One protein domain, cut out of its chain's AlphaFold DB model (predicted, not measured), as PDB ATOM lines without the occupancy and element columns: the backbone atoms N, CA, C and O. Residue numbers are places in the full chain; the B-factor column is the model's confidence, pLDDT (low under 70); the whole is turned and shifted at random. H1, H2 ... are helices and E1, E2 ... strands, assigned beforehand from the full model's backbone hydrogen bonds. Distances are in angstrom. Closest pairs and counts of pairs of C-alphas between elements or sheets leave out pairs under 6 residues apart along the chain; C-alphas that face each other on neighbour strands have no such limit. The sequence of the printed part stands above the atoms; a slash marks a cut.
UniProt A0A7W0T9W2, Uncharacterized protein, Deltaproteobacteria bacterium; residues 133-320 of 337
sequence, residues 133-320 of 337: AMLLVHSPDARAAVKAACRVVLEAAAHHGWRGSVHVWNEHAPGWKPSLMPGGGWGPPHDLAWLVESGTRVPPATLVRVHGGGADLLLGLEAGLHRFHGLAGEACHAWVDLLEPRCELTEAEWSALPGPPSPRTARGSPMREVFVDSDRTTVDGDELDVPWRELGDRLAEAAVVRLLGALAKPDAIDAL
ATOM      1  N   ALA A 133       7.695 -49.622 -33.718       97.69
ATOM      2  CA  ALA A 133       7.946 -50.082 -35.080       97.69
ATOM      3  C   ALA A 133       8.301 -48.906 -35.998       97.69
ATOM      4  O   ALA A 133       7.657 -47.854 -35.953       97.69
ATOM      5  N   MET A 134       9.309 -49.096 -36.843       97.75
ATOM      6  CA  MET A 134       9.676 -48.174 -37.911       97.75
ATOM      7  C   MET A 134       9.512 -48.856 -39.262       97.75
ATOM      8  O   MET A 134      10.177 -49.855 -39.543       97.75
ATOM      9  N   LEU A 135       8.631 -48.300 -40.088       97.56
ATOM     10  CA  LEU A 135       8.249 -48.847 -41.382       97.56
ATOM     11  C   LEU A 135       8.606 -47.855 -42.484       97.56
ATOM     12  O   LEU A 135       8.337 -46.661 -42.346       97.56
ATOM     13  N   LEU A 136       9.139 -48.337 -43.599       96.56
ATOM     14  CA  LEU A 136       9.255 -47.550 -44.821       96.56
ATOM     15  C   LEU A 136       8.124 -47.942 -45.765       96.56
ATOM     16  O   LEU A 136       8.073 -49.068 -46.245       96.56
ATOM     17  N   VAL A 137       7.221 -47.004 -46.034       97.12
ATOM     18  CA  VAL A 137       6.117 -47.201 -46.974       97.12
ATOM     19  C   VAL A 137       6.450 -46.481 -48.266       97.12
ATOM     20  O   VAL A 137       6.640 -45.266 -48.261       97.12
ATOM     21  N   HIS A 138       6.506 -47.193 -49.384       96.19
ATOM     22  CA  HIS A 138       6.785 -46.593 -50.690       96.19
ATOM     23  C   HIS A 138       5.952 -47.212 -51.802       96.19
ATOM     24  O   HIS A 138       5.419 -48.308 -51.672       96.19
ATOM     25  N   SER A 139       5.795 -46.480 -52.898       95.38
ATOM     26  CA  SER A 139       5.032 -46.925 -54.058       95.38
ATOM     27  C   SER A 139       5.761 -46.573 -55.351       95.38
ATOM     28  O   SER A 139       6.245 -45.443 -55.493       95.38
ATOM     29  N   PRO A 140       5.819 -47.501 -56.320       90.81
ATOM     30  CA  PRO A 140       6.376 -47.213 -57.632       90.81
ATOM     31  C   PRO A 140       5.385 -46.532 -58.584       90.81
ATOM     32  O   PRO A 140       5.821 -45.986 -59.594       90.81
ATOM     33  N   ASP A 141       4.079 -46.591 -58.307       92.69
ATOM     34  CA  ASP A 141       3.027 -46.270 -59.275       92.69
ATOM     35  C   ASP A 141       2.035 -45.200 -58.799       92.69
ATOM     36  O   ASP A 141       1.663 -44.337 -59.595       92.69
ATOM     37  N   ALA A 142       1.635 -45.180 -57.522       93.88
ATOM     38  CA  ALA A 142       0.680 -44.191 -57.028       93.88
ATOM     39  C   ALA A 142       0.894 -43.761 -55.570       93.88
ATOM     40  O   ALA A 142       0.827 -44.537 -54.619       93.88
ATOM     41  N   ARG A 143       0.960 -42.441 -55.373       94.94
ATOM     42  CA  ARG A 143       0.992 -41.780 -54.052       94.94
ATOM     43  C   ARG A 143      -0.213 -42.117 -53.168       94.94
ATOM     44  O   ARG A 143      -0.100 -42.143 -51.945       94.94
ATOM     45  N   ALA A 144      -1.365 -42.384 -53.785       96.06
ATOM     46  CA  ALA A 144      -2.580 -42.764 -53.070       96.06
ATOM     47  C   ALA A 144      -2.409 -44.084 -52.296       96.06
ATOM     48  O   ALA A 144      -2.936 -44.197 -51.193       96.06
ATOM     49  N   ALA A 145      -1.624 -45.034 -52.820       96.62
ATOM     50  CA  ALA A 145      -1.332 -46.296 -52.139       96.62
ATOM     51  C   ALA A 145      -0.487 -46.075 -50.874       96.62
ATOM     52  O   ALA A 145      -0.804 -46.621 -49.821       96.62
ATOM     53  N   VAL A 146       0.534 -45.207 -50.946       96.88
ATOM     54  CA  VAL A 146       1.358 -44.823 -49.779       96.88
ATOM     55  C   VAL A 146       0.483 -44.202 -48.698       96.88
ATOM     56  O   VAL A 146       0.514 -44.637 -47.550       96.88
ATOM     57  N   LYS A 147      -0.356 -43.228 -49.072       97.19
ATOM     58  CA  LYS A 147      -1.293 -42.584 -48.144       97.19
ATOM     59  C   LYS A 147      -2.230 -43.600 -47.487       97.19
ATOM     60  O   LYS A 147      -2.419 -43.548 -46.275       97.19
ATOM     61  N   ALA A 148      -2.807 -44.507 -48.274       97.38
ATOM     62  CA  ALA A 148      -3.729 -45.527 -47.786       97.38
ATOM     63  C   ALA A 148      -3.059 -46.488 -46.792       97.38
ATOM     64  O   ALA A 148      -3.614 -46.729 -45.722       97.38
ATOM     65  N   ALA A 149      -1.857 -46.977 -47.104       97.56
ATOM     66  CA  ALA A 149      -1.095 -47.847 -46.213       97.56
ATOM     67  C   ALA A 149      -0.684 -47.127 -44.914       97.56
ATOM     68  O   ALA A 149      -0.908 -47.649 -43.823       97.56
ATOM     69  N   CYS A 150      -0.166 -45.894 -45.002       97.88
ATOM     70  CA  CYS A 150       0.154 -45.093 -43.817       97.88
ATOM     71  C   CYS A 150      -1.081 -44.833 -42.942       97.88
ATOM     72  O   CYS A 150      -0.970 -44.869 -41.719       97.88
ATOM     73  N   ARG A 151      -2.255 -44.603 -43.549       97.75
ATOM     74  CA  ARG A 151      -3.513 -44.385 -42.822       97.75
ATOM     75  C   ARG A 151      -3.860 -45.591 -41.954       97.75
ATOM     76  O   ARG A 151      -4.066 -45.405 -40.764       97.75
ATOM     77  N   VAL A 152      -3.841 -46.801 -42.519       98.25
ATOM     78  CA  VAL A 152      -4.136 -48.040 -41.773       98.25
ATOM     79  C   VAL A 152      -3.201 -48.200 -40.576       98.25
ATOM     80  O   VAL A 152      -3.658 -48.493 -39.475       98.25
ATOM     81  N   VAL A 153      -1.900 -47.952 -40.764       98.38
ATOM     82  CA  VAL A 153      -0.911 -48.046 -39.678       98.38
ATOM     83  C   VAL A 153      -1.182 -47.020 -38.573       98.38
ATOM     84  O   VAL A 153      -1.095 -47.350 -37.391       98.38
ATOM     85  N   LEU A 154      -1.499 -45.774 -38.934       98.50
ATOM     86  CA  LEU A 154      -1.760 -44.713 -37.961       98.50
ATOM     87  C   LEU A 154      -3.121 -44.864 -37.259       98.50
ATOM     88  O   LEU A 154      -3.213 -44.552 -36.075       98.50
ATOM     89  N   GLU A 155      -4.148 -45.363 -37.947       98.50
ATOM     90  CA  GLU A 155      -5.441 -45.730 -37.351       98.50
ATOM     91  C   GLU A 155      -5.256 -46.873 -36.344       98.50
ATOM     92  O   GLU A 155      -5.671 -46.742 -35.195       98.50
ATOM     93  N   ALA A 156      -4.514 -47.927 -36.708       98.44
ATOM     94  CA  ALA A 156      -4.168 -49.008 -35.784       98.44
ATOM     95  C   ALA A 156      -3.374 -48.502 -34.570       98.44
ATOM     96  O   ALA A 156      -3.630 -48.904 -33.433       98.44
ATOM     97  N   ALA A 157      -2.426 -47.584 -34.786       98.50
ATOM     98  CA  ALA A 157      -1.698 -46.953 -33.692       98.50
ATOM     99  C   ALA A 157      -2.640 -46.195 -32.745       98.50
ATOM    100  O   ALA A 157      -2.559 -46.387 -31.532       98.50
ATOM    101  N   ALA A 158      -3.558 -45.389 -33.282       98.25
ATOM    102  CA  ALA A 158      -4.538 -44.657 -32.488       98.25
ATOM    103  C   ALA A 158      -5.466 -45.602 -31.703       98.25
ATOM    104  O   ALA A 158      -5.666 -45.394 -30.505       98.25
ATOM    105  N   HIS A 159      -5.955 -46.672 -32.339       97.88
ATOM    106  CA  HIS A 159      -6.810 -47.686 -31.718       97.88
ATOM    107  C   HIS A 159      -6.163 -48.324 -30.478       97.88
ATOM    108  O   HIS A 159      -6.815 -48.523 -29.453       97.88
ATOM    109  N   HIS A 160      -4.859 -48.597 -30.542       97.62
ATOM    110  CA  HIS A 160      -4.102 -49.195 -29.440       97.62
ATOM    111  C   HIS A 160      -3.518 -48.177 -28.444       97.62
ATOM    112  O   HIS A 160      -2.781 -48.562 -27.533       97.62
ATOM    113  N   GLY A 161      -3.821 -46.882 -28.591       97.94
ATOM    114  CA  GLY A 161      -3.254 -45.826 -27.747       97.94
ATOM    115  C   GLY A 161      -1.745 -45.623 -27.946       97.94
ATOM    116  O   GLY A 161      -1.061 -45.095 -27.067       97.94
ATOM    117  N   TRP A 162      -1.203 -46.060 -29.082       98.31
ATOM    118  CA  TRP A 162       0.180 -45.826 -29.485       98.31
ATOM    119  C   TRP A 162       0.334 -44.450 -30.133       98.31
ATOM    120  O   TRP A 162      -0.618 -43.850 -30.632       98.31
ATOM    121  N   ARG A 163       1.566 -43.935 -30.161       98.38
ATOM    122  CA  ARG A 163       1.876 -42.664 -30.830       98.38
ATOM    123  C   ARG A 163       2.467 -42.940 -32.204       98.38
ATOM    124  O   ARG A 163       3.615 -43.371 -32.295       98.38
ATOM    125  N   GLY A 164       1.682 -42.699 -33.250       98.25
ATOM    126  CA  GLY A 164       2.108 -42.813 -34.642       98.25
ATOM    127  C   GLY A 164       2.482 -41.462 -35.254       98.25
ATOM    128  O   GLY A 164       1.819 -40.461 -34.994       98.25
ATOM    129  N   SER A 165       3.519 -41.438 -36.088       97.81
ATOM    130  CA  SER A 165       3.884 -40.280 -36.907       97.81
ATOM    131  C   SER A 165       4.429 -40.695 -38.271       97.81
ATOM    132  O   SER A 165       5.075 -41.738 -38.383       97.81
ATOM    133  N   VAL A 166       4.240 -39.853 -39.282       97.06
ATOM    134  CA  VAL A 166       4.806 -40.005 -40.628       97.06
ATOM    135  C   VAL A 166       5.860 -38.937 -40.901       97.06
ATOM    136  O   VAL A 166       5.673 -37.781 -40.543       97.06
ATOM    137  N   HIS A 167       6.955 -39.312 -41.556       95.25
ATOM    138  CA  HIS A 167       7.967 -38.399 -42.077       95.25
ATOM    139  C   HIS A 167       8.026 -38.535 -43.598       95.25
ATOM    140  O   HIS A 167       8.209 -39.630 -44.136       95.25
ATOM    141  N   VAL A 168       7.874 -37.418 -44.300       93.62
ATOM    142  CA  VAL A 168       7.840 -37.366 -45.766       93.62
ATOM    143  C   VAL A 168       9.247 -37.220 -46.323       93.62
ATOM    144  O   VAL A 168      10.026 -36.390 -45.859       93.62
ATOM    145  N   TRP A 169       9.578 -37.997 -47.352       91.81
ATOM    146  CA  TRP A 169      10.850 -37.830 -48.049       91.81
ATOM    147  C   TRP A 169      10.905 -36.504 -48.827       91.81
ATOM    148  O   TRP A 169       9.960 -36.153 -49.535       91.81
ATOM    149  N   ASN A 170      12.036 -35.805 -48.743       89.50
ATOM    150  CA  ASN A 170      12.327 -34.495 -49.328       89.50
ATOM    151  C   ASN A 170      11.382 -33.357 -48.898       89.50
ATOM    152  O   ASN A 170      11.280 -32.345 -49.593       89.50
ATOM    153  N   GLU A 171      10.693 -33.480 -47.763       89.81
ATOM    154  CA  GLU A 171       9.957 -32.347 -47.205       89.81
ATOM    155  C   GLU A 171      10.888 -31.432 -46.408       89.81
ATOM    156  O   GLU A 171      11.603 -31.849 -45.494       89.81
ATOM    157  N   HIS A 172      10.836 -30.145 -46.740       83.75
ATOM    158  CA  HIS A 172      11.550 -29.094 -46.033       83.75
ATOM    159  C   HIS A 172      10.552 -28.249 -45.240       83.75
ATOM    160  O   HIS A 172       9.607 -27.710 -45.812       83.75
ATOM    161  N   ALA A 173      10.788 -28.092 -43.937       83.38
ATOM    162  CA  ALA A 173       9.988 -27.233 -43.070       83.38
ATOM    163  C   ALA A 173      10.891 -26.248 -42.303       83.38
ATOM    164  O   ALA A 173      11.955 -26.648 -41.822       83.38
ATOM    165  N   PRO A 174      10.508 -24.963 -42.160       80.69
ATOM    166  CA  PRO A 174      11.281 -23.994 -41.386       80.69
ATOM    167  C   PRO A 174      11.490 -24.465 -39.943       80.69
ATOM    168  O   PRO A 174      10.541 -24.833 -39.259       80.69
ATOM    169  N   GLY A 175      12.738 -24.462 -39.472       79.06
ATOM    170  CA  GLY A 175      13.076 -24.897 -38.111       79.06
ATOM    171  C   GLY A 175      13.135 -26.415 -37.918       79.06
ATOM    172  O   GLY A 175      13.728 -26.863 -36.937       79.06
ATOM    173  N   TRP A 176      12.634 -27.207 -38.872       83.25
ATOM    174  CA  TRP A 176      13.002 -28.612 -38.969       83.25
ATOM    175  C   TRP A 176      14.460 -28.651 -39.415       83.25
ATOM    176  O   TRP A 176      14.797 -28.240 -40.526       83.25
ATOM    177  N   LYS A 177      15.347 -29.091 -38.524       70.06
ATOM    178  CA  LYS A 177      16.763 -29.294 -38.830       70.06
ATOM    179  C   LYS A 177      17.049 -30.787 -38.997       70.06
ATOM    180  O   LYS A 177      17.741 -31.353 -38.157       70.06
ATOM    181  N   PRO A 178      16.627 -31.425 -40.102       57.84
ATOM    182  CA  PRO A 178      17.346 -32.597 -40.563       57.84
ATOM    183  C   PRO A 178      18.715 -32.155 -41.117       57.84
ATOM    184  O   PRO A 178      19.590 -32.967 -41.324       57.84
ATOM    185  N   SER A 179      18.951 -30.849 -41.305       42.31
ATOM    186  CA  SER A 179      20.161 -30.233 -41.856       42.31
ATOM    187  C   SER A 179      21.422 -30.283 -40.973       42.31
ATOM    188  O   SER A 179      22.441 -29.732 -41.380       42.31
ATOM    189  N   LEU A 180      21.383 -30.889 -39.779       50.78
ATOM    190  CA  LEU A 180      22.604 -31.331 -39.075       50.78
ATOM    191  C   LEU A 180      23.008 -32.769 -39.468       50.78
ATOM    192  O   LEU A 180      24.087 -33.227 -39.112       50.78
ATOM    193  N   MET A 181      22.181 -33.447 -40.266       53.09
ATOM    194  CA  MET A 181      22.399 -34.784 -40.811       53.09
ATOM    195  C   MET A 181      22.986 -34.686 -42.220       53.09
ATOM    196  O   MET A 181      22.281 -34.279 -43.153       53.09
ATOM    197  N   PRO A 182      24.236 -35.094 -42.463       45.25
ATOM    198  CA  PRO A 182      24.677 -35.374 -43.819       45.25
ATOM    199  C   PRO A 182      23.852 -36.562 -44.354       45.25
ATOM    200  O   PRO A 182      24.051 -37.688 -43.916       45.25
ATOM    201  N   GLY A 183      22.900 -36.311 -45.263       59.06
ATOM    202  CA  GLY A 183      22.080 -37.353 -45.913       59.06
ATOM    203  C   GLY A 183      20.613 -37.474 -45.458       59.06
ATOM    204  O   GLY A 183      19.868 -38.252 -46.050       59.06
ATOM    205  N   GLY A 184      20.158 -36.692 -44.470       65.06
ATOM    206  CA  GLY A 184      18.800 -36.800 -43.910       65.06
ATOM    207  C   GLY A 184      17.709 -36.151 -44.773       65.06
ATOM    208  O   GLY A 184      17.379 -34.984 -44.580       65.06
ATOM    209  N   GLY A 185      17.124 -36.900 -45.713       85.38
ATOM    210  CA  GLY A 185      16.016 -36.439 -46.566       85.38
ATOM    211  C   GLY A 185      14.622 -36.509 -45.928       85.38
ATOM    212  O   GLY A 185      13.639 -36.239 -46.606       85.38
ATOM    213  N   TRP A 186      14.494 -36.877 -44.651       91.38
ATOM    214  CA  TRP A 186      13.196 -37.054 -43.988       91.38
ATOM    215  C   TRP A 186      12.679 -35.755 -43.338       91.38
ATOM    216  O   TRP A 186      13.373 -35.106 -42.548       91.38
ATOM    217  N   GLY A 187      11.441 -35.385 -43.672       92.06
ATOM    218  CA  GLY A 187      10.727 -34.207 -43.178       92.06
ATOM    219  C   GLY A 187      10.289 -34.294 -41.710       92.06
ATOM    220  O   GLY A 187      10.597 -35.280 -41.030       92.06
ATOM    221  N   PRO A 188       9.608 -33.256 -41.186       93.00
ATOM    222  CA  PRO A 188       9.092 -33.253 -39.818       93.00
ATOM    223  C   PRO A 188       8.063 -34.370 -39.589       93.00
ATOM    224  O   PRO A 188       7.493 -34.887 -40.550       93.00
ATOM    225  N   PRO A 189       7.831 -34.772 -38.327       95.25
ATOM    226  CA  PRO A 189       6.783 -35.728 -38.005       95.25
ATOM    227  C   PRO A 189       5.410 -35.085 -38.203       95.25
ATOM    228  O   PRO A 189       5.157 -33.991 -37.698       95.25
ATOM    229  N   HIS A 190       4.508 -35.817 -38.846       96.50
ATOM    230  CA  HIS A 190       3.093 -35.474 -38.947       96.50
ATOM    231  C   HIS A 190       2.218 -36.583 -38.381       96.50
ATOM    232  O   HIS A 190       2.633 -37.742 -38.324       96.50
ATOM    233  N   ASP A 191       1.008 -36.238 -37.964       97.69
ATOM    234  CA  ASP A 191       0.047 -37.172 -37.383       97.69
ATOM    235  C   ASP A 191      -0.982 -37.683 -38.414       97.69
ATOM    236  O   ASP A 191      -0.897 -37.427 -39.621       97.69
ATOM    237  N   LEU A 192      -1.962 -38.450 -37.928       97.19
ATOM    238  CA  LEU A 192      -3.055 -38.977 -38.743       97.19
ATOM    239  C   LEU A 192      -3.933 -37.864 -39.334       97.19
ATOM    240  O   LEU A 192      -4.361 -37.982 -40.481       97.19
ATOM    241  N   ALA A 193      -4.184 -36.786 -38.586       97.50
ATOM    242  CA  ALA A 193      -5.029 -35.685 -39.044       97.50
ATOM    243  C   ALA A 193      -4.394 -34.985 -40.253       97.50
ATOM    244  O   ALA A 193      -5.032 -34.850 -41.299       97.50
ATOM    245  N   TRP A 194      -3.099 -34.673 -40.163       96.88
ATOM    246  CA  TRP A 194      -2.333 -34.156 -41.292       96.88
ATOM    247  C   TRP A 194      -2.380 -35.104 -42.495       96.88
ATOM    248  O   TRP A 194      -2.583 -34.667 -43.632       96.88
ATOM    249  N   LEU A 195      -2.238 -36.418 -42.271       95.94
ATOM    250  CA  LEU A 195      -2.277 -37.397 -43.357       95.94
ATOM    251  C   LEU A 195      -3.633 -37.382 -44.072       95.94
ATOM    252  O   LEU A 195      -3.662 -37.413 -45.305       95.94
ATOM    253  N   VAL A 196      -4.744 -37.285 -43.340       94.88
ATOM    254  CA  VAL A 196      -6.095 -37.163 -43.911       94.88
ATOM    255  C   VAL A 196      -6.208 -35.882 -44.749       94.88
ATOM    256  O   VAL A 196      -6.558 -35.957 -45.934       94.88
ATOM    257  N   GLU A 197      -5.795 -34.742 -44.195       96.44
ATOM    258  CA  GLU A 197      -5.890 -33.407 -44.810       96.44
ATOM    259  C   GLU A 197      -4.939 -33.185 -45.996       96.44
ATOM    260  O   GLU A 197      -5.213 -32.371 -46.879       96.44
ATOM    261  N   SER A 198      -3.841 -33.941 -46.077       92.69
ATOM    262  CA  SER A 198      -2.787 -33.777 -47.091       92.69
ATOM    263  C   SER A 198      -3.252 -33.927 -48.552       92.69
ATOM    264  O   SER A 198      -2.503 -33.605 -49.477       92.69
ATOM    265  N   GLY A 199      -4.472 -34.418 -48.804       88.44
ATOM    266  CA  GLY A 199      -4.986 -34.655 -50.156       88.44
ATOM    267  C   GLY A 199      -4.065 -35.580 -50.961       88.44
ATOM    268  O   GLY A 199      -3.778 -36.694 -50.525       88.44
ATOM    269  N   THR A 200      -3.590 -35.106 -52.117       82.50
ATOM    270  CA  THR A 200      -2.657 -35.806 -53.025       82.50
ATOM    271  C   THR A 200      -1.180 -35.454 -52.788       82.50
ATOM    272  O   THR A 200      -0.313 -35.842 -53.577       82.50
ATOM    273  N   ARG A 201      -0.868 -34.706 -51.719       79.56
ATOM    274  CA  ARG A 201       0.491 -34.215 -51.420       79.56
ATOM    275  C   ARG A 201       1.422 -35.281 -50.845       79.56
ATOM    276  O   ARG A 201       2.615 -35.015 -50.735       79.56
ATOM    277  N   VAL A 202       0.909 -36.464 -50.498       81.31
ATOM    278  CA  VAL A 202       1.736 -37.545 -49.945       81.31
ATOM    279  C   VAL A 202       2.792 -37.957 -50.981       81.31
ATOM    280  O   VAL A 202       2.442 -38.232 -52.130       81.31
ATOM    281  N   PRO A 203       4.084 -37.949 -50.622       84.75
ATOM    282  CA  PRO A 203       5.175 -38.352 -51.510       84.75
ATOM    283  C   PRO A 203       5.057 -39.829 -51.930       84.75
ATOM    284  O   PRO A 203       4.319 -40.601 -51.319       84.75
ATOM    285  N   PRO A 204       5.851 -40.276 -52.919       87.44
ATOM    286  CA  PRO A 204       5.960 -41.697 -53.256       87.44
ATOM    287  C   PRO A 204       6.609 -42.553 -52.153       87.44
ATOM    288  O   PRO A 204       6.624 -43.772 -52.287       87.44
ATOM    289  N   ALA A 205       7.144 -41.954 -51.082       94.19
ATOM    290  CA  ALA A 205       7.693 -42.688 -49.949       94.19
ATOM    291  C   ALA A 205       7.587 -41.918 -48.631       94.19
ATOM    292  O   ALA A 205       7.827 -40.712 -48.580       94.19
ATOM    293  N   THR A 206       7.244 -42.635 -47.568       95.94
ATOM    294  CA  THR A 206       6.988 -42.110 -46.229       95.94
ATOM    295  C   THR A 206       7.564 -43.063 -45.189       95.94
ATOM    296  O   THR A 206       7.338 -44.270 -45.251       95.94
ATOM    297  N   LEU A 207       8.285 -42.521 -44.214       96.25
ATOM    298  CA  LEU A 207       8.745 -43.260 -43.046       96.25
ATOM    299  C   LEU A 207       7.682 -43.160 -41.948       96.25
ATOM    300  O   LEU A 207       7.359 -42.064 -41.495       96.25
ATOM    301  N   VAL A 208       7.142 -44.290 -41.509       97.81
ATOM    302  CA  VAL A 208       6.146 -44.367 -40.435       97.81
ATOM    303  C   VAL A 208       6.831 -44.828 -39.155       97.81
ATOM    304  O   VAL A 208       7.548 -45.827 -39.150       97.81
ATOM    305  N   ARG A 209       6.613 -44.110 -38.055       97.88
ATOM    306  CA  ARG A 209       7.141 -44.439 -36.724       97.88
ATOM    307  C   ARG A 209       5.980 -44.602 -35.759       97.88
ATOM    308  O   ARG A 209       5.158 -43.698 -35.654       97.88
ATOM    309  N   VAL A 210       5.925 -45.724 -35.049       98.56
ATOM    310  CA  VAL A 210       4.871 -46.022 -34.072       98.56
ATOM    311  C   VAL A 210       5.480 -46.407 -32.730       98.56
ATOM    312  O   VAL A 210       6.029 -47.494 -32.576       98.56
ATOM    313  N   HIS A 211       5.364 -45.516 -31.745       98.19
ATOM    314  CA  HIS A 211       5.804 -45.747 -30.371       98.19
ATOM    315  C   HIS A 211       4.699 -46.439 -29.568       98.19
ATOM    316  O   HIS A 211       3.645 -45.846 -29.324       98.19
ATOM    317  N   GLY A 212       4.967 -47.656 -29.102       97.50
ATOM    318  CA  GLY A 212       4.003 -48.452 -28.354       97.50
ATOM    319  C   GLY A 212       4.481 -49.883 -28.148       97.50
ATOM    320  O   GLY A 212       5.002 -50.508 -29.071       97.50
ATOM    321  N   GLY A 213       4.301 -50.411 -26.935       96.06
ATOM    322  CA  GLY A 213       4.623 -51.807 -26.643       96.06
ATOM    323  C   GLY A 213       3.733 -52.744 -27.456       96.06
ATOM    324  O   GLY A 213       2.510 -52.680 -27.350       96.06
ATOM    325  N   GLY A 214       4.351 -53.607 -28.262       96.19
ATOM    326  CA  GLY A 214       3.665 -54.583 -29.113       96.19
ATOM    327  C   GLY A 214       3.325 -54.062 -30.509       96.19
ATOM    328  O   GLY A 214       2.806 -54.825 -31.323       96.19
ATOM    329  N   ALA A 215       3.657 -52.802 -30.816       98.00
ATOM    330  CA  ALA A 215       3.513 -52.255 -32.163       98.00
ATOM    331  C   ALA A 215       4.366 -53.024 -33.179       98.00
ATOM    332  O   ALA A 215       3.927 -53.250 -34.301       98.00
ATOM    333  N   ASP A 216       5.550 -53.490 -32.776       97.56
ATOM    334  CA  ASP A 216       6.423 -54.336 -33.592       97.56
ATOM    335  C   ASP A 216       5.779 -55.677 -33.957       97.56
ATOM    336  O   ASP A 216       5.959 -56.172 -35.069       97.56
ATOM    337  N   LEU A 217       4.998 -56.251 -33.038       97.56
ATOM    338  CA  LEU A 217       4.330 -57.527 -33.250       97.56
ATOM    339  C   LEU A 217       3.203 -57.385 -34.272       97.56
ATOM    340  O   LEU A 217       3.137 -58.186 -35.202       97.56
ATOM    341  N   LEU A 218       2.348 -56.369 -34.123       98.25
ATOM    342  CA  LEU A 218       1.213 -56.150 -35.023       98.25
ATOM    343  C   LEU A 218       1.659 -55.592 -36.375       98.25
ATOM    344  O   LEU A 218       1.384 -56.184 -37.412       98.25
ATOM    345  N   LEU A 219       2.394 -54.481 -36.367       98.06
ATOM    346  CA  LEU A 219       2.785 -53.780 -37.589       98.06
ATOM    347  C   LEU A 219       3.908 -54.494 -38.345       98.06
ATOM    348  O   LEU A 219       4.050 -54.303 -39.549       98.06
ATOM    349  N   GLY A 220       4.661 -55.373 -37.675       96.12
ATOM    350  CA  GLY A 220       5.570 -56.307 -38.340       96.12
ATOM    351  C   GLY A 220       4.854 -57.171 -39.384       96.12
ATOM    352  O   GLY A 220       5.381 -57.410 -40.468       96.12
ATOM    353  N   LEU A 221       3.599 -57.552 -39.114       97.12
ATOM    354  CA  LEU A 221       2.772 -58.326 -40.041       97.12
ATOM    355  C   LEU A 221       2.165 -57.506 -41.176       97.12
ATOM    356  O   LEU A 221       1.496 -58.092 -42.022       97.12
ATOM    357  N   GLU A 222       2.453 -56.210 -41.264       97.44
ATOM    358  CA  GLU A 222       2.120 -55.386 -42.426       97.44
ATOM    359  C   GLU A 222       3.246 -55.360 -43.466       97.44
ATOM    360  O   GLU A 222       3.066 -54.793 -44.538       97.44
ATOM    361  N   ALA A 223       4.390 -56.000 -43.202       96.12
ATOM    362  CA  ALA A 223       5.521 -56.015 -44.123       96.12
ATOM    363  C   ALA A 223       5.251 -56.806 -45.407       96.12
ATOM    364  O   ALA A 223       4.949 -58.006 -45.334       96.12
ATOM    365  N   GLY A 224       5.450 -56.168 -46.562       95.44
ATOM    366  CA  GLY A 224       5.291 -56.768 -47.886       95.44
ATOM    367  C   GLY A 224       4.549 -55.877 -48.885       95.44
ATOM    368  O   GLY A 224       4.470 -54.659 -48.727       95.44
ATOM    369  N   LEU A 225       4.047 -56.500 -49.955       96.75
ATOM    370  CA  LEU A 225       3.351 -55.833 -51.058       96.75
ATOM    371  C   LEU A 225       1.844 -55.751 -50.799       96.75
ATOM    372  O   LEU A 225       1.167 -56.775 -50.740       96.75
ATOM    373  N   HIS A 226       1.309 -54.541 -50.756       98.00
ATOM    374  CA  HIS A 226      -0.120 -54.248 -50.676       98.00
ATOM    375  C   HIS A 226      -0.621 -53.775 -52.033       98.00
ATOM    376  O   HIS A 226       0.026 -52.952 -52.684       98.00
ATOM    377  N   ARG A 227      -1.787 -54.265 -52.450       98.00
ATOM    378  CA  ARG A 227      -2.450 -53.871 -53.691       98.00
ATOM    379  C   ARG A 227      -3.785 -53.209 -53.390       98.00
ATOM    380  O   ARG A 227      -4.592 -53.747 -52.640       98.00
ATOM    381  N   PHE A 228      -4.037 -52.072 -54.018       98.19
ATOM    382  CA  PHE A 228      -5.259 -51.300 -53.843       98.19
ATOM    383  C   PHE A 228      -5.980 -51.125 -55.175       98.19
ATOM    384  O   PHE A 228      -5.383 -50.735 -56.177       98.19
ATOM    385  N   HIS A 229      -7.286 -51.359 -55.166       98.00
ATOM    386  CA  HIS A 229      -8.205 -51.128 -56.271       98.00
ATOM    387  C   HIS A 229      -9.140 -49.966 -55.911       98.00
ATOM    388  O   HIS A 229      -9.617 -49.888 -54.780       98.00
ATOM    389  N   GLY A 230      -9.392 -49.062 -56.863       96.38
ATOM    390  CA  GLY A 230     -10.294 -47.911 -56.682       96.38
ATOM    391  C   GLY A 230      -9.631 -46.623 -56.168       96.38
ATOM    392  O   GLY A 230     -10.268 -45.578 -56.143       96.38
ATOM    393  N   LEU A 231      -8.337 -46.634 -55.815       95.38
ATOM    394  CA  LEU A 231      -7.652 -45.429 -55.309       95.38
ATOM    395  C   LEU A 231      -7.172 -44.453 -56.398       95.38
ATOM    396  O   LEU A 231      -7.072 -43.256 -56.138       95.38
ATOM    397  N   ALA A 232      -6.806 -44.951 -57.584       93.44
ATOM    398  CA  ALA A 232      -6.144 -44.158 -58.627       93.44
ATOM    399  C   ALA A 232      -6.622 -44.502 -60.054       93.44
ATOM    400  O   ALA A 232      -5.879 -44.330 -61.018       93.44
ATOM    401  N   GLY A 233      -7.850 -45.011 -60.200       93.25
ATOM    402  CA  GLY A 233      -8.411 -45.488 -61.472       93.25
ATOM    403  C   GLY A 233      -7.910 -46.881 -61.870       93.25
ATOM    404  O   GLY A 233      -8.718 -47.776 -62.103       93.25
ATOM    405  N   GLU A 234      -6.593 -47.090 -61.873       95.00
ATOM    406  CA  GLU A 234      -5.967 -48.412 -62.004       95.00
ATOM    407  C   GLU A 234      -5.557 -48.982 -60.635       95.00
ATOM    408  O   GLU A 234      -5.521 -48.268 -59.627       95.00
ATOM    409  N   ALA A 235      -5.268 -50.287 -60.591       96.62
ATOM    410  CA  ALA A 235      -4.741 -50.919 -59.386       96.62
ATOM    411  C   ALA A 235      -3.336 -50.383 -59.086       96.62
ATOM    412  O   ALA A 235      -2.470 -50.408 -59.960       96.62
ATOM    413  N   CYS A 236      -3.109 -49.946 -57.853       96.69
ATOM    414  CA  CYS A 236      -1.835 -49.390 -57.413       96.69
ATOM    415  C   CYS A 236      -1.268 -50.141 -56.211       96.69
ATOM    416  O   CYS A 236      -1.971 -50.915 -55.555       96.69
ATOM    417  N   HIS A 237       0.016 -49.931 -55.931       97.19
ATOM    418  CA  HIS A 237       0.754 -50.773 -55.000       97.19
ATOM    419  C   HIS A 237       1.491 -49.953 -53.946       97.19
ATOM    420  O   HIS A 237       2.038 -48.892 -54.243       97.19
ATOM    421  N   ALA A 238       1.558 -50.472 -52.723       97.06
ATOM    422  CA  ALA A 238       2.462 -49.979 -51.691       97.06
ATOM    423  C   ALA A 238       3.321 -51.130 -51.170       97.06
ATOM    424  O   ALA A 238       2.817 -52.210 -50.875       97.06
ATOM    425  N   TRP A 239       4.615 -50.889 -51.048       96.62
ATOM    426  CA  TRP A 239       5.538 -51.731 -50.309       96.62
ATOM    427  C   TRP A 239       5.679 -51.184 -48.901       96.62
ATOM    428  O   TRP A 239       5.791 -49.970 -48.715       96.62
ATOM    429  N   VAL A 240       5.667 -52.084 -47.928       96.69
ATOM    430  CA  VAL A 240       5.932 -51.784 -46.524       96.69
ATOM    431  C   VAL A 240       7.154 -52.588 -46.107       96.69
ATOM    432  O   VAL A 240       7.079 -53.812 -46.003       96.69
ATOM    433  N   ASP A 241       8.263 -51.899 -45.862       96.19
ATOM    434  CA  ASP A 241       9.510 -52.506 -45.404       96.19
ATOM    435  C   ASP A 241       9.682 -52.289 -43.895       96.19
ATOM    436  O   ASP A 241       9.400 -51.209 -43.364       96.19
ATOM    437  N   LEU A 242      10.159 -53.318 -43.194       95.62
ATOM    438  CA  LEU A 242      10.475 -53.264 -41.768       95.62
ATOM    439  C   LEU A 242      11.899 -52.759 -41.575       95.62
ATOM    440  O   LEU A 242      12.833 -53.492 -41.879       95.62
ATOM    441  N   LEU A 243      12.078 -51.554 -41.034       94.75
ATOM    442  CA  LEU A 243      13.421 -51.009 -40.816       94.75
ATOM    443  C   LEU A 243      13.957 -51.351 -39.426       94.75
ATOM    444  O   LEU A 243      14.987 -52.001 -39.290       94.75
ATOM    445  N   GLU A 244      13.252 -50.927 -38.376       94.44
ATOM    446  CA  GLU A 244      13.711 -51.094 -36.994       94.44
ATOM    447  C   GLU A 244      12.545 -51.358 -36.027       94.44
ATOM    448  O   GLU A 244      11.535 -50.649 -36.074       94.44
ATOM    449  N   PRO A 245      12.684 -52.288 -35.063       95.25
ATOM    450  CA  PRO A 245      11.702 -52.508 -34.003       95.25
ATOM    451  C   PRO A 245      11.859 -51.478 -32.863       95.25
ATOM    452  O   PRO A 245      11.845 -51.802 -31.675       95.25
ATOM    453  N   ARG A 246      12.107 -50.217 -33.214       94.50
ATOM    454  CA  ARG A 246      12.186 -49.076 -32.297       94.50
ATOM    455  C   ARG A 246      11.927 -47.796 -33.068       94.50
ATOM    456  O   ARG A 246      12.102 -47.737 -34.281       94.50
ATOM    457  N   CYS A 247      11.560 -46.747 -32.348       92.38
ATOM    458  CA  CYS A 247      11.285 -45.458 -32.973       92.38
ATOM    459  C   CYS A 247      12.254 -44.364 -32.547       92.38
ATOM    460  O   CYS A 247      12.332 -43.351 -33.230       92.38
ATOM    461  N   GLU A 248      12.991 -44.534 -31.454       92.44
ATOM    462  CA  GLU A 248      13.997 -43.567 -31.014       92.44
ATOM    463  C   GLU A 248      15.299 -43.792 -31.779       92.44
ATOM    464  O   GLU A 248      15.856 -44.891 -31.748       92.44
ATOM    465  N   LEU A 249      15.749 -42.745 -32.471       90.25
ATOM    466  CA  LEU A 249      16.979 -42.729 -33.249       90.25
ATOM    467  C   LEU A 249      17.871 -41.587 -32.770       90.25
ATOM    468  O   LEU A 249      17.399 -40.475 -32.514       90.25
ATOM    469  N   THR A 250      19.162 -41.867 -32.685       89.06
ATOM    470  CA  THR A 250      20.206 -40.860 -32.510       89.06
ATOM    471  C   THR A 250      20.369 -40.024 -33.776       89.06
ATOM    472  O   THR A 250      19.902 -40.383 -34.856       89.06
ATOM    473  N   GLU A 251      21.088 -38.912 -33.645       85.50
ATOM    474  CA  GLU A 251      21.473 -38.064 -34.767       85.50
ATOM    475  C   GLU A 251      22.180 -38.908 -35.871       85.50
ATOM    476  O   GLU A 251      21.734 -38.986 -37.016       85.50
ATOM    477  N   ALA A 252      23.216 -39.669 -35.522       85.50
ATOM    478  CA  ALA A 252      23.928 -40.505 -36.494       85.50
ATOM    479  C   ALA A 252      23.020 -41.529 -37.209       85.50
ATOM    480  O   ALA A 252      23.154 -41.745 -38.411       85.50
ATOM    481  N   GLU A 253      22.068 -42.128 -36.491       89.19
ATOM    482  CA  GLU A 253      21.144 -43.115 -37.057       89.19
ATOM    483  C   GLU A 253      20.157 -42.488 -38.037       89.19
ATOM    484  O   GLU A 253      19.924 -43.047 -39.103       89.19
ATOM    485  N   TRP A 254      19.634 -41.298 -37.736       88.25
ATOM    486  CA  TRP A 254      18.794 -40.555 -38.675       88.25
ATOM    487  C   TRP A 254      19.516 -40.246 -39.995       88.25
ATOM    488  O   TRP A 254      18.888 -40.283 -41.051       88.25
ATOM    489  N   SER A 255      20.829 -39.984 -39.952       84.75
ATOM    490  CA  SER A 255      21.651 -39.774 -41.159       84.75
ATOM    491  C   SER A 255      21.895 -41.061 -41.944       84.75
ATOM    492  O   SER A 255      22.095 -41.015 -43.154       84.75
ATOM    493  N   ALA A 256      21.913 -42.202 -41.251       87.69
ATOM    494  CA  ALA A 256      22.167 -43.515 -41.834       87.69
ATOM    495  C   ALA A 256      20.901 -44.196 -42.374       87.69
ATOM    496  O   ALA A 256      21.006 -45.236 -43.023       87.69
ATOM    497  N   LEU A 257      19.713 -43.638 -42.112       89.25
ATOM    498  CA  LEU A 257      18.476 -44.175 -42.662       89.25
ATOM    499  C   LEU A 257      18.529 -44.184 -44.194       89.25
ATOM    500  O   LEU A 257      18.961 -43.205 -44.811       89.25
ATOM    501  N   PRO A 258      18.035 -45.257 -44.826       88.25
ATOM    502  CA  PRO A 258      17.994 -45.323 -46.268       88.25
ATOM    503  C   PRO A 258      17.014 -44.268 -46.786       88.25
ATOM    504  O   PRO A 258      15.963 -44.002 -46.191       88.25
ATOM    505  N   GLY A 259      17.359 -43.674 -47.926       88.06
ATOM    506  CA  GLY A 259      16.360 -43.004 -48.746       88.06
ATOM    507  C   GLY A 259      15.362 -44.016 -49.315       88.06
ATOM    508  O   GLY A 259      15.567 -45.229 -49.207       88.06
ATOM    509  N   PRO A 260      14.285 -43.545 -49.955       88.56
ATOM    510  CA  PRO A 260      13.362 -44.436 -50.625       88.56
ATOM    511  C   PRO A 260      14.094 -45.247 -51.696       88.56
ATOM    512  O   PRO A 260      14.961 -44.704 -52.394       88.56
ATOM    513  N   PRO A 261      13.756 -46.533 -51.858       88.38
ATOM    514  CA  PRO A 261      14.337 -47.323 -52.923       88.38
ATOM    515  C   PRO A 261      13.962 -46.721 -54.279       88.38
ATOM    516  O   PRO A 261      12.901 -46.115 -54.450       88.38
ATOM    517  N   SER A 262      14.828 -46.915 -55.275       86.56
ATOM    518  CA  SER A 262      14.494 -46.556 -56.652       86.56
ATOM    519  C   SER A 262      13.193 -47.259 -57.059       86.56
ATOM    520  O   SER A 262      13.101 -48.470 -56.839       86.56
ATOM    521  N   PRO A 263      12.218 -46.557 -57.667       82.31
ATOM    522  CA  PRO A 263      10.956 -47.158 -58.077       82.31
ATOM    523  C   PRO A 263      11.186 -48.422 -58.909       82.31
ATOM    524  O   PRO A 263      11.884 -48.398 -59.925       82.31
ATOM    525  N   ARG A 264      10.611 -49.541 -58.468       80.12
ATOM    526  CA  ARG A 264      10.622 -50.816 -59.193       80.12
ATOM    527  C   ARG A 264       9.192 -51.192 -59.512       80.12
ATOM    528  O   ARG A 264       8.330 -51.058 -58.655       80.12
ATOM    529  N   THR A 265       8.941 -51.712 -60.710       87.75
ATOM    530  CA  THR A 265       7.640 -52.311 -61.030       87.75
ATOM    531  C   THR A 265       7.262 -53.300 -59.931       87.75
ATOM    532  O   THR A 265       8.073 -54.166 -59.593       87.75
ATOM    533  N   ALA A 266       6.057 -53.166 -59.375       88.69
ATOM    534  CA  ALA A 266       5.561 -54.103 -58.378       88.69
ATOM    535  C   ALA A 266       5.560 -55.520 -58.976       88.69
ATOM    536  O   ALA A 266       5.004 -55.760 -60.049       88.69
ATOM    537  N   ARG A 267       6.258 -56.445 -58.316       89.25
ATOM    538  CA  ARG A 267       6.349 -57.859 -58.694       89.25
ATOM    539  C   ARG A 267       6.118 -58.708 -57.452       89.25
ATOM    540  O   ARG A 267       6.567 -58.336 -56.374       89.25
ATOM    541  N   GLY A 268       5.501 -59.868 -57.644       90.62
ATOM    542  CA  GLY A 268       5.166 -60.801 -56.569       90.62
ATOM    543  C   GLY A 268       3.673 -60.815 -56.258       90.62
ATOM    544  O   GLY A 268       2.911 -60.001 -56.780       90.62
ATOM    545  N   SER A 269       3.267 -61.777 -55.436       94.69
ATOM    546  CA  SER A 269       1.899 -61.850 -54.930       94.69
ATOM    547  C   SER A 269       1.716 -60.802 -53.832       94.69
ATOM    548  O   SER A 269       2.557 -60.741 -52.930       94.69
ATOM    549  N   PRO A 270       0.664 -59.970 -53.890       96.06
ATOM    550  CA  PRO A 270       0.364 -59.072 -52.792       96.06
ATOM    551  C   PRO A 270      -0.011 -59.893 -51.558       96.06
ATOM    552  O   PRO A 270      -0.779 -60.847 -51.644       96.06
ATOM    553  N   MET A 271       0.526 -59.508 -50.404       96.00
ATOM    554  CA  MET A 271       0.100 -60.074 -49.122       96.00
ATOM    555  C   MET A 271      -1.316 -59.615 -48.759       96.00
ATOM    556  O   MET A 271      -2.015 -60.282 -48.008       96.00
ATOM    557  N   ARG A 272      -1.721 -58.438 -49.254       97.56
ATOM    558  CA  ARG A 272      -3.014 -57.818 -48.981       97.56
ATOM    559  C   ARG A 272      -3.556 -57.178 -50.241       97.56
ATOM    560  O   ARG A 272      -2.857 -56.378 -50.866       97.56
ATOM    561  N   GLU A 273      -4.803 -57.486 -50.573       98.12
ATOM    562  CA  GLU A 273      -5.548 -56.766 -51.602       98.12
ATOM    563  C   GLU A 273      -6.732 -56.032 -50.978       98.12
ATOM    564  O   GLU A 273      -7.460 -56.571 -50.148       98.12
ATOM    565  N   VAL A 274      -6.922 -54.782 -51.383       97.94
ATOM    566  CA  VAL A 274      -7.988 -53.908 -50.899       97.94
ATOM    567  C   VAL A 274      -8.793 -53.416 -52.089       97.94
ATOM    568  O   VAL A 274      -8.246 -52.821 -53.016       97.94
ATOM    569  N   PHE A 275     -10.103 -53.611 -52.040       97.88
ATOM    570  CA  PHE A 275     -11.060 -53.128 -53.025       97.88
ATOM    571  C   PHE A 275     -11.878 -52.014 -52.384       97.88
ATOM    572  O   PHE A 275     -12.860 -52.279 -51.695       97.88
ATOM    573  N   VAL A 276     -11.446 -50.767 -52.585       96.56
ATOM    574  CA  VAL A 276     -11.988 -49.603 -51.867       96.56
ATOM    575  C   VAL A 276     -13.462 -49.376 -52.197       96.56
ATOM    576  O   VAL A 276     -14.257 -49.173 -51.285       96.56
ATOM    577  N   ASP A 277     -13.842 -49.489 -53.471       96.12
ATOM    578  CA  ASP A 277     -15.220 -49.241 -53.923       96.12
ATOM    579  C   ASP A 277     -16.223 -50.279 -53.399       96.12
ATOM    580  O   ASP A 277     -17.402 -49.972 -53.227       96.12
ATOM    581  N   SER A 278     -15.763 -51.506 -53.142       96.31
ATOM    582  CA  SER A 278     -16.584 -52.589 -52.588       96.31
ATOM    583  C   SER A 278     -16.313 -52.853 -51.106       96.31
ATOM    584  O   SER A 278     -16.782 -53.862 -50.592       96.31
ATOM    585  N   ASP A 279     -15.517 -52.001 -50.451       96.56
ATOM    586  CA  ASP A 279     -15.142 -52.094 -49.034       96.56
ATOM    587  C   ASP A 279     -14.612 -53.480 -48.610       96.56
ATOM    588  O   ASP A 279     -14.861 -53.950 -47.503       96.56
ATOM    589  N   ARG A 280     -13.892 -54.158 -49.514       96.88
ATOM    590  CA  ARG A 280     -13.475 -55.560 -49.356       96.88
ATOM    591  C   ARG A 280     -11.968 -55.673 -49.177       96.88
ATOM    592  O   ARG A 280     -11.215 -55.025 -49.903       96.88
ATOM    593  N   THR A 281     -11.533 -56.553 -48.281       97.56
ATOM    594  CA  THR A 281     -10.111 -56.810 -48.013       97.56
ATOM    595  C   THR A 281      -9.816 -58.303 -48.108       97.56
ATOM    596  O   THR A 281     -10.583 -59.118 -47.602       97.56
ATOM    597  N   THR A 282      -8.694 -58.672 -48.723       97.75
ATOM    598  CA  THR A 282      -8.154 -60.036 -48.687       97.75
ATOM    599  C   THR A 282      -6.732 -60.031 -48.130       97.75
ATOM    600  O   THR A 282      -5.985 -59.070 -48.328       97.75
ATOM    601  N   VAL A 283      -6.351 -61.096 -47.425       96.94
ATOM    602  CA  VAL A 283      -4.993 -61.322 -46.911       96.94
ATOM    603  C   VAL A 283      -4.538 -62.709 -47.332       96.94
ATOM    604  O   VAL A 283      -5.219 -63.688 -47.061       96.94
ATOM    605  N   ASP A 284      -3.413 -62.783 -48.042       94.75
ATOM    606  CA  ASP A 284      -2.871 -64.018 -48.624       94.75
ATOM    607  C   ASP A 284      -3.895 -64.818 -49.464       94.75
ATOM    608  O   ASP A 284      -3.804 -66.037 -49.605       94.75
ATOM    609  N   GLY A 285      -4.861 -64.113 -50.065       95.25
ATOM    610  CA  GLY A 285      -5.947 -64.682 -50.869       95.25
ATOM    611  C   GLY A 285      -7.228 -65.002 -50.092       95.25
ATOM    612  O   GLY A 285      -8.267 -65.191 -50.725       95.25
ATOM    613  N   ASP A 286      -7.191 -64.990 -48.759       95.75
ATOM    614  CA  ASP A 286      -8.365 -65.206 -47.914       95.75
ATOM    615  C   ASP A 286      -9.143 -63.900 -47.730       95.75
ATOM    616  O   ASP A 286      -8.583 -62.866 -47.359       95.75
ATOM    617  N   GLU A 287     -10.449 -63.932 -47.991       96.25
ATOM    618  CA  GLU A 287     -11.327 -62.778 -47.791       96.25
ATOM    619  C   GLU A 287     -11.574 -62.528 -46.299       96.25
ATOM    620  O   GLU A 287     -11.886 -63.446 -45.536       96.25
ATOM    621  N   LEU A 288     -11.421 -61.270 -45.887       94.88
ATOM    622  CA  LEU A 288     -11.676 -60.827 -44.526       94.88
ATOM    623  C   LEU A 288     -13.074 -60.236 -44.410       94.88
ATOM    624  O   LEU A 288     -13.467 -59.381 -45.200       94.88
ATOM    625  N   ASP A 289     -13.750 -60.577 -43.321       93.81
ATOM    626  CA  ASP A 289     -14.965 -59.897 -42.867       93.81
ATOM    627  C   ASP A 289     -14.616 -58.616 -42.078       93.81
ATOM    628  O   ASP A 289     -15.028 -58.391 -40.934       93.81
ATOM    629  N   VAL A 290     -13.725 -57.817 -42.672       94.44
ATOM    630  CA  VAL A 290     -13.233 -56.543 -42.146       94.44
ATOM    631  C   VAL A 290     -13.332 -55.510 -43.268       94.44
ATOM    632  O   VAL A 290     -12.532 -55.553 -44.215       94.44
ATOM    633  N   PRO A 291     -14.289 -54.571 -43.165       95.00
ATOM    634  CA  PRO A 291     -14.396 -53.454 -44.089       95.00
ATOM    635  C   PRO A 291     -13.082 -52.670 -44.173       95.00
ATOM    636  O   PRO A 291     -12.435 -52.419 -43.153       95.00
ATOM    637  N   TRP A 292     -12.693 -52.224 -45.368       95.94
ATOM    638  CA  TRP A 292     -11.494 -51.405 -45.579       95.94
ATOM    639  C   TRP A 292     -11.480 -50.153 -44.689       95.94
ATOM    640  O   TRP A 292     -10.434 -49.760 -44.164       95.94
ATOM    641  N   ARG A 293     -12.641 -49.521 -44.489       96.19
ATOM    642  CA  ARG A 293     -12.760 -48.341 -43.612       96.19
ATOM    643  C   ARG A 293     -12.450 -48.623 -42.135       96.19
ATOM    644  O   ARG A 293     -12.053 -47.699 -41.439       96.19
ATOM    645  N   GLU A 294     -12.619 -49.865 -41.687       97.06
ATOM    646  CA  GLU A 294     -12.432 -50.316 -40.298       97.06
ATOM    647  C   GLU A 294     -11.116 -51.084 -40.111       97.06
ATOM    648  O   GLU A 294     -10.776 -51.495 -39.001       97.06
ATOM    649  N   LEU A 295     -10.359 -51.292 -41.192       97.31
ATOM    650  CA  LEU A 295      -9.175 -52.142 -41.193       97.31
ATOM    651  C   LEU A 295      -8.081 -51.665 -40.230       97.31
ATOM    652  O   LEU A 295      -7.371 -52.501 -39.683       97.31
ATOM    653  N   GLY A 296      -7.945 -50.355 -40.005       97.38
ATOM    654  CA  GLY A 296      -7.017 -49.818 -39.008       97.38
ATOM    655  C   GLY A 296      -7.359 -50.291 -37.593       97.38
ATOM    656  O   GLY A 296      -6.519 -50.879 -36.915       97.38
ATOM    657  N   ASP A 297      -8.614 -50.125 -37.178       97.31
ATOM    658  CA  ASP A 297      -9.089 -50.529 -35.846       97.31
ATOM    659  C   ASP A 297      -9.089 -52.054 -35.663       97.31
ATOM    660  O   ASP A 297      -8.860 -52.572 -34.570       97.31
ATOM    661  N   ARG A 298      -9.339 -52.790 -36.749       97.31
ATOM    662  CA  ARG A 298      -9.460 -54.255 -36.759       97.31
ATOM    663  C   ARG A 298      -8.220 -54.946 -37.326       97.31
ATOM    664  O   ARG A 298      -8.281 -56.108 -37.730       97.31
ATOM    665  N   LEU A 299      -7.067 -54.273 -37.320       98.00
ATOM    666  CA  LEU A 299      -5.848 -54.770 -37.965       98.00
ATOM    667  C   LEU A 299      -5.386 -56.122 -37.409       98.00
ATOM    668  O   LEU A 299      -4.909 -56.969 -38.158       98.00
ATOM    669  N   ALA A 300      -5.578 -56.361 -36.109       98.12
ATOM    670  CA  ALA A 300      -5.240 -57.635 -35.474       98.12
ATOM    671  C   ALA A 300      -6.032 -58.832 -36.047       98.12
ATOM    672  O   ALA A 300      -5.524 -59.954 -36.054       98.12
ATOM    673  N   GLU A 301      -7.236 -58.615 -36.585       96.94
ATOM    674  CA  GLU A 301      -8.014 -59.665 -37.260       96.94
ATOM    675  C   GLU A 301      -7.431 -60.016 -38.634       96.94
ATOM    676  O   GLU A 301      -7.374 -61.187 -39.005       96.94
ATOM    677  N   ALA A 302      -6.933 -59.024 -39.370       96.75
ATOM    678  CA  ALA A 302      -6.201 -59.259 -40.613       96.75
ATOM    679  C   ALA A 302      -4.850 -59.944 -40.343       96.75
ATOM    680  O   ALA A 302      -4.458 -60.893 -41.023       96.75
ATOM    681  N   ALA A 303      -4.159 -59.490 -39.299       97.69
ATOM    682  CA  ALA A 303      -2.865 -60.000 -38.874       97.69
ATOM    683  C   ALA A 303      -2.926 -61.475 -38.440       97.69
ATOM    684  O   ALA A 303      -2.021 -62.247 -38.770       97.69
ATOM    685  N   VAL A 304      -3.998 -61.903 -37.751       97.81
ATOM    686  CA  VAL A 304      -4.128 -63.310 -37.338       97.81
ATOM    687  C   VAL A 304      -4.253 -64.254 -38.530       97.81
ATOM    688  O   VAL A 304      -3.699 -65.345 -38.476       97.81
ATOM    689  N   VAL A 305      -4.902 -63.845 -39.627       96.94
ATOM    690  CA  VAL A 305      -5.022 -64.683 -40.834       96.94
ATOM    691  C   VAL A 305      -3.645 -64.978 -41.422       96.94
ATOM    692  O   VAL A 305      -3.296 -66.144 -41.620       96.94
ATOM    693  N   ARG A 306      -2.807 -63.946 -41.571       95.94
ATOM    694  CA  ARG A 306      -1.413 -64.099 -42.013       95.94
ATOM    695  C   ARG A 306      -0.608 -64.994 -41.066       95.94
ATOM    696  O   ARG A 306       0.134 -65.873 -41.508       95.94
ATOM    697  N   LEU A 307      -0.759 -64.792 -39.755       97.19
ATOM    698  CA  LEU A 307      -0.059 -65.586 -38.746       97.19
ATOM    699  C   LEU A 307      -0.461 -67.067 -38.797       97.19
ATOM    700  O   LEU A 307       0.406 -67.935 -38.747       97.19
ATOM    701  N   LEU A 308      -1.752 -67.366 -38.939       96.62
ATOM    702  CA  LEU A 308      -2.260 -68.731 -39.083       96.62
ATOM    703  C   LEU A 308      -1.740 -69.390 -40.371       96.62
ATOM    704  O   LEU A 308      -1.292 -70.537 -40.333       96.62
ATOM    705  N   GLY A 309      -1.716 -68.652 -41.485       95.50
ATOM    706  CA  GLY A 309      -1.141 -69.116 -42.750       95.50
ATOM    707  C   GLY A 309       0.357 -69.431 -42.653       95.50
ATOM    708  O   GLY A 309       0.828 -70.411 -43.240       95.50
ATOM    709  N   ALA A 310       1.107 -68.647 -41.874       95.44
ATOM    710  CA  ALA A 310       2.515 -68.912 -41.598       95.44
ATOM    711  C   ALA A 310       2.719 -70.072 -40.616       95.44
ATOM    712  O   ALA A 310       3.622 -70.871 -40.821       95.44
ATOM    713  N   LEU A 311       1.878 -70.229 -39.590       94.81
ATOM    714  CA  LEU A 311       1.955 -71.356 -38.647       94.81
ATOM    715  C   LEU A 311       1.740 -72.716 -39.327       94.81
ATOM    716  O   LEU A 311       2.265 -73.725 -38.863       94.81
ATOM    717  N   ALA A 312       1.029 -72.747 -40.455       93.94
ATOM    718  CA  ALA A 312       0.908 -73.939 -41.293       93.94
ATOM    719  C   ALA A 312       2.209 -74.304 -42.046       93.94
ATOM    720  O   ALA A 312       2.284 -75.369 -42.661       93.94
ATOM    721  N   LYS A 313       3.231 -73.436 -42.017       93.50
ATOM    722  CA  LYS A 313       4.513 -73.573 -42.724       93.50
ATOM    723  C   LYS A 313       5.668 -73.288 -41.745       93.50
ATOM    724  O   LYS A 313       6.000 -72.123 -41.551       93.50
ATOM    725  N   PRO A 314       6.317 -74.309 -41.152       82.44
ATOM    726  CA  PRO A 314       7.292 -74.120 -40.070       82.44
ATOM    727  C   PRO A 314       8.368 -73.052 -40.330       82.44
ATOM    728  O   PRO A 314       8.666 -72.260 -39.442       82.44
ATOM    729  N   ASP A 315       8.873 -72.956 -41.563       88.75
ATOM    730  CA  ASP A 315       9.940 -72.013 -41.932       88.75
ATOM    731  C   ASP A 315       9.450 -70.571 -42.189       88.75
ATOM    732  O   ASP A 315      10.254 -69.659 -42.387       88.75
ATOM    733  N   ALA A 316       8.135 -70.334 -42.225       91.31
ATOM    734  CA  ALA A 316       7.559 -69.037 -42.587       91.31
ATOM    735  C   ALA A 316       7.382 -68.092 -41.391       91.31
ATOM    736  O   ALA A 316       7.352 -66.876 -41.581       91.31
ATOM    737  N   ILE A 317       7.264 -68.619 -40.167       91.25
ATOM    738  CA  ILE A 317       6.929 -67.800 -38.992       91.25
ATOM    739  C   ILE A 317       8.024 -66.784 -38.653       91.25
ATOM    740  O   ILE A 317       7.723 -65.634 -38.338       91.25
ATOM    741  N   ASP A 318       9.293 -67.169 -38.772       88.62
ATOM    742  CA  ASP A 318      10.415 -66.276 -38.475       88.62
ATOM    743  C   ASP A 318      10.585 -65.198 -39.550       88.62
ATOM    744  O   ASP A 318      11.019 -64.082 -39.258       88.62
ATOM    745  N   ALA A 319      10.164 -65.487 -40.785       91.44
ATOM    746  CA  ALA A 319      10.204 -64.531 -41.886       91.44
ATOM    747  C   ALA A 319       9.207 -63.373 -41.712       91.44
ATOM    748  O   ALA A 319       9.449 -62.287 -42.235       91.44
ATOM    749  N   LEU A 320       8.122 -63.575 -40.955       91.75
ATOM    750  CA  LEU A 320       7.081 -62.565 -40.739       91.75
ATOM    751  C   LEU A 320       7.580 -61.299 -40.023       91.75
ATOM    752  O   LEU A 320       7.011 -60.231 -40.213       91.75
TER     753      LEU A 320
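This is residues 133 to 320 of the 337 residues of an uncharacterized protein of Deltaproteobacteria bacterium (UniProt A0A7W0T9W2). One strongly twisted sheet of nine strands curls round the long helix H1, with H3 and H5 over other parts of the sheet on the same side as H1. H2 packs on H1 and grazes the sheet, while H4 lies off the sheet, and from it the long link of residues 257 to 271 passes over the side of the sheet away from H1 to reach E7. The printed part has 188 residues, with five named helices and nine named strands in the order E1 H1 E2 E3 H2 E4 H3 E5 E6 H4 E7 E8 E9 H5; the class is mixed, helices and strands. The sheet is mixed, in the order E3 E2 E4 E1 E6 E5 E7 E8 E9. The whole is compact, with a radius of gyration of the C-alphas of 16.0 A and spans of 47 by 37 by 32 A.

E1, residues 133 to 138, begins at C-alpha 133, (7.946, -50.082, -35.080). H1, residues 143 to 159, is 24.4 A long and starts at C-alpha 143, (0.992, -41.780, -54.052). E2 is residues 163 to 169, 20.0 A, and E3 residues 186 to 190. H2, residues 192 to 197, precedes E4, residues 205 to 211, 19.9 A. H3 is residues 215 to 220. E5, residues 224 to 232, is 20.1 A long and bends by 82 degrees at residue 229. E6, residues 234 to 244, is the longest strand, 31.9 A. H4 is residues 251 to 256, E7 residues 272 to 275, E8 residues 280 to 283 and E9 residues 286 to 288. H5, residues 299 to 311, is 18.3 A long and ends at C-alpha 311, (1.955, -71.356, -38.647).

In the sheet, E1 is antiparallel to E4, with N 135 and O 208 at 2.9 A, and to E6, with N 136 and O 241 at 2.9 A. E2 is antiparallel to E4, with N 165 and O 209 at 2.8 A, and forms a hairpin with the edge strand E3, with N 187 and O 168 at 2.8 A. E1, H1, E2 and E3, H2, E4 are split strand-helix-strand units, two parallel strands with another strand between them, each with a right-handed crossover. E5 and E6 form a hairpin, with N 226 and O 238 at 2.8 A. E5 and E7 are parallel at 8 degrees, with N 229 and O 274 at 2.8 A. E7, E8 and E9 form a meander, each strand the antiparallel neighbour of the one before, with N 275 and O 280 at 2.8 A and N 283 and O 286 at 2.8 A. H1, H3 and H5 on one face of the sheet make two layers, helices over strands. H1 comes closest to E6 at the C-alphas of Ala 145 and Ala 238, 5.3 A. H1 and H2 touch, closest at the C-alphas of Leu 154 and Leu 192, 5.9 A, at 38 degrees, only just a steep tilt, opposite ways. H3 lies over E1 at a height over the sheet of 8.4 A. H5 lies over E8 and, only just, with 3 C-alphas, over E9, at a height of 9.1 A. H3 and H5 only just touch, with 3 pairs of C-alphas within 8 A, made by residues 299 to 303 of H5 alone; the closest are those of Leu 218 and Ala 300, 6.6 A. H4 is not on the sheet and touches no helix. Every O i to N i+4 pair is within hydrogen-bond range in H1, H2, H3 and H4, and 7 of 9 are in H5.

The two C-alphas farthest apart are those of Pro 174 and Ala 312, 51.0 A. The printed part has no cut. The long links are E2 to E3, 16 residues, and H4 to E7, 15 residues. The mean pLDDT of the printed part is 92.5, and residues 178 to 184 are under 70.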